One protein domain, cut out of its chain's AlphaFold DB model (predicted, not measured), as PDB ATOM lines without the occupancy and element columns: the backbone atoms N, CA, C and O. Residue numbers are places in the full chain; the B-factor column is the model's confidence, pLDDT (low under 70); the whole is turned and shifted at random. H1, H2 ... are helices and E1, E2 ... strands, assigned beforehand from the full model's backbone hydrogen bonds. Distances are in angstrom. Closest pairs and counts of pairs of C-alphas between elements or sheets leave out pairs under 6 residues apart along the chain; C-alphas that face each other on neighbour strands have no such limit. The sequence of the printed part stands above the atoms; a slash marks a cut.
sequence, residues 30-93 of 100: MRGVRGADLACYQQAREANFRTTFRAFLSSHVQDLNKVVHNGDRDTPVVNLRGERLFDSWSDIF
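AT A GLANCE: This is residues 30 to 93 of the 100 residues of the protein "Endostatin domain-containing protein" of Onchocerca flexuosa (UniProt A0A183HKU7). With little regular structure, this domain sets one helix, H1, on one side and a small strand turn on the other, where residues 77 to 78 pair with E1; between them a long unnamed stretch folds back beside H1 and then winds across. The printed part has 64 residues with one named helix followed by one named strand; the class is mostly helix, but named elements hold only 18 residues. It is only just compact, close to loose, with a radius of gyration of the C-alphas of 12.5 A and spans of 31 by 30 by 17 A.

HOW THE PARTS SIT: Begin at H1, residues 32 to 46, where every O i to N i+4 pair is within hydrogen-bond range. H1 is apart from E1, residues 84 to 86. E1 pairs with no named strand, but look at residues 77 to 78, which pair with it antiparallel.

IN THESE COORDINATES: Find C-alpha 32 at (-5.414, 37.616, 5.510); from there H1 runs 21.8 A to C-alpha 46 at (-18.560, 20.255, 4.124). E1 ends at C-alpha 86, (-20.462, 31.615, 27.072).

THE WHOLE: The C-alphas of Arg 31 and Asp 87 are the two farthest apart, at 32.1 A. The link from H1 to E1, residues 47 to 83, is long. The printed part has no cut, and no printed residue is under pLDDT 70.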
ATOM      1  N   MET A  30      -2.531  33.067   6.639       90.31
ATOM      2  CA  MET A  30      -3.880  32.667   6.203       90.31
ATOM      3  C   MET A  30      -4.367  33.417   4.955       90.31
ATOM      4  O   MET A  30      -5.555  33.397   4.657       90.31
ATOM      5  N   ARG A  31      -3.477  34.109   4.224       90.44
ATOM      6  CA  ARG A  31      -3.842  35.038   3.131       90.44
ATOM      7  C   ARG A  31      -4.797  36.152   3.603       90.44
ATOM      8  O   ARG A  31      -5.701  36.576   2.882       90.44
ATOM      9  N   GLY A  32      -4.580  36.623   4.833       89.25
ATOM     10  CA  GLY A  32      -5.414  37.616   5.510       89.25
ATOM     11  C   GLY A  32      -6.750  37.060   6.014       89.25
ATOM     12  O   GLY A  32      -7.051  35.877   5.868       89.25
ATOM     13  N   VAL A  33      -7.581  37.936   6.588       91.69
ATOM     14  CA  VAL A  33      -8.875  37.539   7.180       91.69
ATOM     15  C   VAL A  33      -9.815  36.894   6.159       91.69
ATOM     16  O   VAL A  33     -10.540  35.972   6.495       91.69
ATOM     17  N   ARG A  34      -9.746  37.300   4.883       91.94
ATOM     18  CA  ARG A  34     -10.567  36.712   3.812       91.94
ATOM     19  C   ARG A  34     -10.227  35.248   3.545       91.94
ATOM     20  O   ARG A  34     -11.126  34.468   3.258       91.94
ATOM     21  N   GLY A  35      -8.948  34.877   3.613       94.62
ATOM     22  CA  GLY A  35      -8.552  33.480   3.451       94.62
ATOM     23  C   GLY A  35      -8.958  32.632   4.656       94.62
ATOM     24  O   GLY A  35      -9.416  31.507   4.472       94.62
ATOM     25  N   ALA A  36      -8.898  33.198   5.865       95.38
ATOM     26  CA  ALA A  36      -9.425  32.553   7.068       95.38
ATOM     27  C   ALA A  36     -10.960  32.381   7.011       95.38
ATOM     28  O   ALA A  36     -11.459  31.283   7.245       95.38
ATOM     29  N   ASP A  37     -11.700  33.426   6.619       95.25
ATOM     30  CA  ASP A  37     -13.156  33.387   6.415       95.25
ATOM     31  C   ASP A  37     -13.542  32.324   5.373       95.25
ATOM     32  O   ASP A  37     -14.494  31.570   5.574       95.25
ATOM     33  N   LEU A  38     -12.783  32.218   4.275       95.81
ATOM     34  CA  LEU A  38     -13.014  31.202   3.247       95.81
ATOM     35  C   LEU A  38     -12.830  29.779   3.793       95.81
ATOM     36  O   LEU A  38     -13.641  28.910   3.476       95.81
ATOM     37  N   ALA A  39     -11.813  29.541   4.624       96.44
ATOM     38  CA  ALA A  39     -11.597  28.238   5.251       96.44
ATOM     39  C   ALA A  39     -12.756  27.865   6.193       96.44
ATOM     40  O   ALA A  39     -13.257  26.740   6.130       96.44
ATOM     41  N   CYS A  40     -13.233  28.817   7.006       96.75
ATOM     42  CA  CYS A  40     -14.416  28.628   7.849       96.75
ATOM     43  C   CYS A  40     -15.651  28.290   7.007       96.75
ATOM     44  O   CYS A  40     -16.373  27.346   7.322       96.75
ATOM     45  N   TYR A  41     -15.876  29.027   5.916       96.25
ATOM     46  CA  TYR A  41     -16.991  28.784   5.004       96.25
ATOM     47  C   TYR A  41     -16.936  27.382   4.385       96.25
ATOM     48  O   TYR A  41     -17.933  26.663   4.416       96.25
ATOM     49  N   GLN A  42     -15.784  26.981   3.842       96.81
ATOM     50  CA  GLN A  42     -15.619  25.684   3.178       96.81
ATOM     51  C   GLN A  42     -15.890  24.524   4.137       96.81
ATOM     52  O   GLN A  42     -16.753  23.695   3.857       96.81
ATOM     53  N   GLN A  43     -15.243  24.518   5.305       97.50
ATOM     54  CA  GLN A  43     -15.403  23.433   6.276       97.50
ATOM     55  C   GLN A  43     -16.813  23.390   6.872       97.50
ATOM     56  O   GLN A  43     -17.369  22.311   7.070       97.50
ATOM     57  N   ALA A  44     -17.437  24.549   7.102       96.56
ATOM     58  CA  ALA A  44     -18.824  24.600   7.547       96.56
ATOM     59  C   ALA A  44     -19.772  23.977   6.507       96.56
ATOM     60  O   ALA A  44     -20.663  23.209   6.867       96.56
ATOM     61  N   ARG A  45     -19.572  24.255   5.211       95.56
ATOM     62  CA  ARG A  45     -20.375  23.649   4.135       95.56
ATOM     63  C   ARG A  45     -20.143  22.147   4.005       95.56
ATOM     64  O   ARG A  45     -21.118  21.419   3.855       95.56
ATOM     65  N   GLU A  46     -18.900  21.687   4.112       96.38
ATOM     66  CA  GLU A  46     -18.560  20.255   4.124       96.38
ATOM     67  C   GLU A  46     -19.213  19.518   5.304       96.38
ATOM     68  O   GLU A  46     -19.687  18.394   5.153       96.38
ATOM     69  N   ALA A  47     -19.327  20.180   6.457       94.56
ATOM     70  CA  ALA A  47     -20.047  19.684   7.629       94.56
ATOM     71  C   ALA A  47     -21.574  19.931   7.582       94.56
ATOM     72  O   ALA A  47     -22.264  19.724   8.578       94.56
ATOM     73  N   ASN A  48     -22.124  20.340   6.431       93.62
ATOM     74  CA  ASN A  48     -23.552  20.600   6.194       93.62
ATOM     75  C   ASN A  48     -24.181  21.728   7.031       93.62
ATOM     76  O   ASN A  48     -25.409  21.795   7.176       93.62
ATOM     77  N   PHE A  49     -23.385  22.675   7.530       92.31
ATOM     78  CA  PHE A  49     -23.934  23.885   8.128       92.31
ATOM     79  C   PHE A  49     -24.605  24.766   7.072       92.31
ATOM     80  O   PHE A  49     -24.063  25.061   6.000       92.31
ATOM     81  N   ARG A  50     -25.819  25.222   7.395       88.81
ATOM     82  CA  ARG A  50     -26.606  26.116   6.533       88.81
ATOM     83  C   ARG A  50     -26.308  27.592   6.791       88.81
ATOM     84  O   ARG A  50     -26.411  28.385   5.855       88.81
ATOM     85  N   THR A  51     -25.900  27.932   8.009       88.94
ATOM     86  CA  THR A  51     -25.519  29.284   8.438       88.94
ATOM     87  C   THR A  51     -24.144  29.694   7.900       88.94
ATOM     88  O   THR A  51     -23.406  28.885   7.333       88.94
ATOM     89  N   THR A  52     -23.811  30.974   8.050       88.12
ATOM     90  CA  THR A  52     -22.517  31.531   7.644       88.12
ATOM     91  C   THR A  52     -21.541  31.494   8.814       88.12
ATOM     92  O   THR A  52     -21.865  31.982   9.894       88.12
ATOM     93  N   PHE A  53     -20.336  30.979   8.576       95.25
ATOM     94  CA  PHE A  53     -19.225  31.025   9.526       95.25
ATOM     95  C   PHE A  53     -18.179  32.041   9.070       95.25
ATOM     96  O   PHE A  53     -17.914  32.179   7.874       95.25
ATOM     97  N   ARG A  54     -17.590  32.747  10.036       95.19
ATOM     98  CA  ARG A  54     -16.501  33.711   9.843       95.19
ATOM     99  C   ARG A  54     -15.373  33.408  10.820       95.19
ATOM    100  O   ARG A  54     -15.611  32.815  11.871       95.19
ATOM    101  N   ALA A  55     -14.164  33.823  10.478       95.69
ATOM    102  CA  ALA A  55     -12.989  33.625  11.303       95.69
ATOM    103  C   ALA A  55     -13.088  34.426  12.608       95.69
ATOM    104  O   ALA A  55     -13.379  35.623  12.611       95.69
ATOM    105  N   PHE A  56     -12.780  33.767  13.725       95.38
ATOM    106  CA  PHE A  56     -12.656  34.391  15.041       95.38
ATOM    107  C   PHE A  56     -11.271  35.045  15.185       95.38
ATOM    108  O   PHE A  56     -10.407  34.567  15.914       95.38
ATOM    109  N   LEU A  57     -11.029  36.108  14.414       92.44
ATOM    110  CA  LEU A  57      -9.764  36.843  14.382       92.44
ATOM    111  C   LEU A  57     -10.021  38.348  14.302       92.44
ATOM    112  O   LEU A  57     -10.953  38.794  13.633       92.44
ATOM    113  N   SER A  58      -9.166  39.138  14.944       90.31
ATOM    114  CA  SER A  58      -9.060  40.556  14.616       90.31
ATOM    115  C   SER A  58      -8.262  40.738  13.322       90.31
ATOM    116  O   SER A  58      -7.426  39.918  12.935       90.31
ATOM    117  N   SER A  59      -8.525  41.838  12.627       84.75
ATOM    118  CA  SER A  59      -7.742  42.291  11.479       84.75
ATOM    119  C   SER A  59      -7.556  43.802  11.553       84.75
ATOM    120  O   SER A  59      -8.215  44.469  12.343       84.75
ATOM    121  N   HIS A  60      -6.719  44.365  10.680       81.88
ATOM    122  CA  HIS A  60      -6.497  45.816  10.607       81.88
ATOM    123  C   HIS A  60      -7.795  46.634  10.439       81.88
ATOM    124  O   HIS A  60      -7.844  47.804  10.797       81.88
ATOM    125  N   VAL A  61      -8.844  46.040   9.861       81.75
ATOM    126  CA  VAL A  61     -10.103  46.734   9.540       81.75
ATOM    127  C   VAL A  61     -11.284  46.305  10.409       81.75
ATOM    128  O   VAL A  61     -12.328  46.950  10.366       81.75
ATOM    129  N   GLN A  62     -11.155  45.219  11.173       82.69
ATOM    130  CA  GLN A  62     -12.258  44.675  11.960       82.69
ATOM    131  C   GLN A  62     -11.749  44.102  13.277       82.69
ATOM    132  O   GLN A  62     -11.009  43.118  13.295       82.69
ATOM    133  N   ASP A  63     -12.212  44.708  14.366       86.94
ATOM    134  CA  ASP A  63     -12.041  44.183  15.713       86.94
ATOM    135  C   ASP A  63     -12.832  42.888  15.884       86.94
ATOM    136  O   ASP A  63     -13.933  42.727  15.343       86.94
ATOM    137  N   LEU A  64     -12.293  41.989  16.701       86.50
ATOM    138  CA  LEU A  64     -12.883  40.681  16.955       86.50
ATOM    139  C   LEU A  64     -14.318  40.794  17.502       86.50
ATOM    140  O   LEU A  64     -15.209  40.103  17.024       86.50
ATOM    141  N   ASN A  65     -14.593  41.748  18.397       84.75
ATOM    142  CA  ASN A  65     -15.925  41.980  18.976       84.75
ATOM    143  C   ASN A  65     -16.993  42.469  17.968       84.75
ATOM    144  O   ASN A  65     -18.187  42.477  18.280       84.75
ATOM    145  N   LYS A  66     -16.591  42.890  16.762       87.56
ATOM    146  CA  LYS A  66     -17.468  43.368  15.675       87.56
ATOM    147  C   LYS A  66     -17.708  42.308  14.595       87.56
ATOM    148  O   LYS A  66     -18.254  42.635  13.541       87.56
ATOM    149  N   VAL A  67     -17.280  41.062  14.810       88.62
ATOM    150  CA  VAL A  67     -17.582  39.951  13.892       88.62
ATOM    151  C   VAL A  67     -19.080  39.630  13.899       88.62
ATOM    152  O   VAL A  67     -19.648  39.399  12.830       88.62
ATOM    153  N   VAL A  68     -19.711  39.675  15.076       89.81
ATOM    154  CA  VAL A  68     -21.157  39.491  15.281       89.81
ATOM    155  C   VAL A  68     -21.876  40.840  15.233       89.81
ATOM    156  O   VAL A  68     -21.372  41.850  15.739       89.81
ATOM    157  N   HIS A  69     -23.050  40.858  14.600       89.56
ATOM    158  CA  HIS A  69     -23.877  42.055  14.486       89.56
ATOM    159  C   HIS A  69     -24.345  42.534  15.867       89.56
ATOM    160  O   HIS A  69     -24.599  41.724  16.751       89.56
ATOM    161  N   ASN A  70     -24.475  43.851  16.064       87.94
ATOM    162  CA  ASN A  70     -24.738  44.407  17.394       87.94
ATOM    163  C   ASN A  70     -26.035  43.877  18.032       87.94
ATOM    164  O   ASN A  70     -26.051  43.642  19.232       87.94
ATOM    165  N   GLY A  71     -27.086  43.662  17.233       88.25
ATOM    166  CA  GLY A  71     -28.362  43.118  17.714       88.25
ATOM    167  C   GLY A  71     -28.308  41.657  18.171       88.25
ATOM    168  O   GLY A  71     -29.198  41.229  18.891       88.25
ATOM    169  N   ASP A  72     -27.256  40.920  17.806       89.19
ATOM    170  CA  ASP A  72     -27.102  39.498  18.129       89.19
ATOM    171  C   ASP A  72     -26.077  39.267  19.249       89.19
ATOM    172  O   ASP A  72     -25.710  38.127  19.529       89.19
ATOM    173  N   ARG A  73     -25.568  40.323  19.896       91.44
ATOM    174  CA  ARG A  73     -24.489  40.184  20.887       91.44
ATOM    175  C   ARG A  73     -24.926  39.545  22.206       91.44
ATOM    176  O   ARG A  73     -24.098  38.940  22.878       91.44
ATOM    177  N   ASP A  74     -26.217  39.590  22.512       91.69
ATOM    178  CA  ASP A  74     -26.799  38.917  23.680       91.69
ATOM    179  C   ASP A  74     -27.084  37.425  23.408       91.69
ATOM    180  O   ASP A  74     -27.640  36.714  24.242       91.69
ATOM    181  N   THR A  75     -26.705  36.930  22.223       93.06
ATOM    182  CA  THR A  75     -26.935  35.546  21.807       93.06
ATOM    183  C   THR A  75     -25.942  34.596  22.486       93.06
ATOM    184  O   THR A  75     -24.731  34.834  22.399       93.06
ATOM    185  N   PRO A  76     -26.404  33.483  23.088       95.00
ATOM    186  CA  PRO A  76     -25.528  32.477  23.679       95.00
ATOM    187  C   PRO A  76     -24.528  31.882  22.696       95.00
ATOM    188  O   PRO A  76     -24.862  31.625  21.535       95.00
ATOM    189  N   VAL A  77     -23.324  31.581  23.185       95.12
ATOM    190  CA  VAL A  77     -22.268  30.961  22.379       95.12
ATOM    191  C   VAL A  77     -22.105  29.500  22.777       95.12
ATOM    192  O   VAL A  77     -21.885  29.185  23.947       95.12
ATOM    193  N   VAL A  78     -22.203  28.600  21.802       95.88
ATOM    194  CA  VAL A  78     -22.169  27.143  21.982       95.88
ATOM    195  C   VAL A  78     -21.067  26.497  21.141       95.88
ATOM    196  O   VAL A  78     -20.599  27.070  20.157       95.88
ATOM    197  N   ASN A  79     -20.648  25.289  21.510       95.75
ATOM    198  CA  ASN A  79     -19.738  24.480  20.700       95.75
ATOM    199  C   ASN A  79     -20.483  23.691  19.601       95.75
ATOM    200  O   ASN A  79     -21.696  23.797  19.442       95.75
ATOM    201  N   LEU A  80     -19.757  22.845  18.858       94.44
ATOM    202  CA  LEU A  80     -20.306  21.979  17.800       94.44
ATOM    203  C   LEU A  80     -21.453  21.057  18.270       94.44
ATOM    204  O   LEU A  80     -22.309  20.696  17.467       94.44
ATOM    205  N   ARG A  81     -21.481  20.662  19.549       93.44
ATOM    206  CA  ARG A  81     -22.524  19.800  20.132       93.44
ATOM    207  C   ARG A  81     -23.712  20.583  20.699       93.44
ATOM    208  O   ARG A  81     -24.623  19.971  21.247       93.44
ATOM    209  N   GLY A  82     -23.711  21.912  20.591       92.62
ATOM    210  CA  GLY A  82     -24.724  22.769  21.208       92.62
ATOM    211  C   GLY A  82     -24.526  22.972  22.714       92.62
ATOM    212  O   GLY A  82     -25.407  23.504  23.382       92.62
ATOM    213  N   GLU A  83     -23.379  22.570  23.265       95.19
ATOM    214  CA  GLU A  83     -23.060  22.809  24.674       95.19
ATOM    215  C   GLU A  83     -22.602  24.259  24.850       95.19
ATOM    216  O   GLU A  83     -21.795  24.768  24.068       95.19
ATOM    217  N   ARG A  84     -23.108  24.926  25.889       94.56
ATOM    218  CA  ARG A  84     -22.821  26.333  26.173       94.56
ATOM    219  C   ARG A  84     -21.353  26.550  26.545       94.56
ATOM    220  O   ARG A  84     -20.822  25.863  27.412       94.56
ATOM    221  N   LEU A  85     -20.731  27.535  25.898       95.44
ATOM    222  CA  LEU A  85     -19.378  28.021  26.177       95.44
ATOM    223  C   LEU A  85     -19.404  29.368  26.911       95.44
ATOM    224  O   LEU A  85     -18.645  29.558  27.857       95.44
ATOM    225  N   PHE A  86     -20.282  30.282  26.484       94.81
ATOM    226  CA  PHE A  86     -20.462  31.615  27.072       94.81
ATOM    227  C   PHE A  86     -21.949  31.971  27.124       94.81
ATOM    228  O   PHE A  86     -22.727  31.477  26.296       94.81
ATOM    229  N   ASP A  87     -22.345  32.814  28.083       93.44
ATOM    230  CA  ASP A  87     -23.752  33.185  28.238       93.44
ATOM    231  C   ASP A  87     -24.238  34.113  27.125       93.44
ATOM    232  O   ASP A  87     -25.375  33.959  26.669       93.44
ATOM    233  N   SER A  88     -23.342  34.957  26.612       93.75
ATOM    234  CA  SER A  88     -23.523  35.801  25.435       93.75
ATOM    235  C   SER A  88     -22.220  35.997  24.639       93.75
ATOM    236  O   SER A  88     -21.127  35.633  25.082       93.75
ATOM    237  N   TRP A  89     -22.313  36.594  23.446       92.19
ATOM    238  CA  TRP A  89     -21.134  37.041  22.696       92.19
ATOM    239  C   TRP A  89     -20.426  38.212  23.384       92.19
ATOM    240  O   TRP A  89     -19.197  38.294  23.329       92.19
ATOM    241  N   SER A  90     -21.176  39.112  24.027       91.44
ATOM    242  CA  SER A  90     -20.609  40.223  24.801       91.44
ATOM    243  C   SER A  90     -19.683  39.714  25.910       91.44
ATOM    244  O   SER A  90     -18.570  40.223  26.045       91.44
ATOM    245  N   ASP A  91     -20.066  38.635  26.596       91.31
ATOM    246  CA  ASP A  91     -19.322  38.070  27.733       91.31
ATOM    247  C   ASP A  91     -17.926  37.557  27.366       91.31
ATOM    248  O   ASP A  91     -17.061  37.434  28.232       91.31
ATOM    249  N   ILE A  92     -17.684  37.239  26.088       89.62
ATOM    250  CA  ILE A  92     -16.356  36.838  25.599       89.62
ATOM    251  C   ILE A  92     -15.357  37.993  25.747       89.62
ATOM    252  O   ILE A  92     -14.167  37.763  25.962       89.62
ATOM    253  N   PHE A  93     -15.831  39.234  25.603       85.62
ATOM    254  CA  PHE A  93     -15.002  40.442  25.579       85.62
ATOM    255  C   PHE A  93     -15.167  41.315  26.818       85.62
ATOM    256  O   PHE A  93     -14.425  42.289  26.971       85.62
TER     257      PHE A  93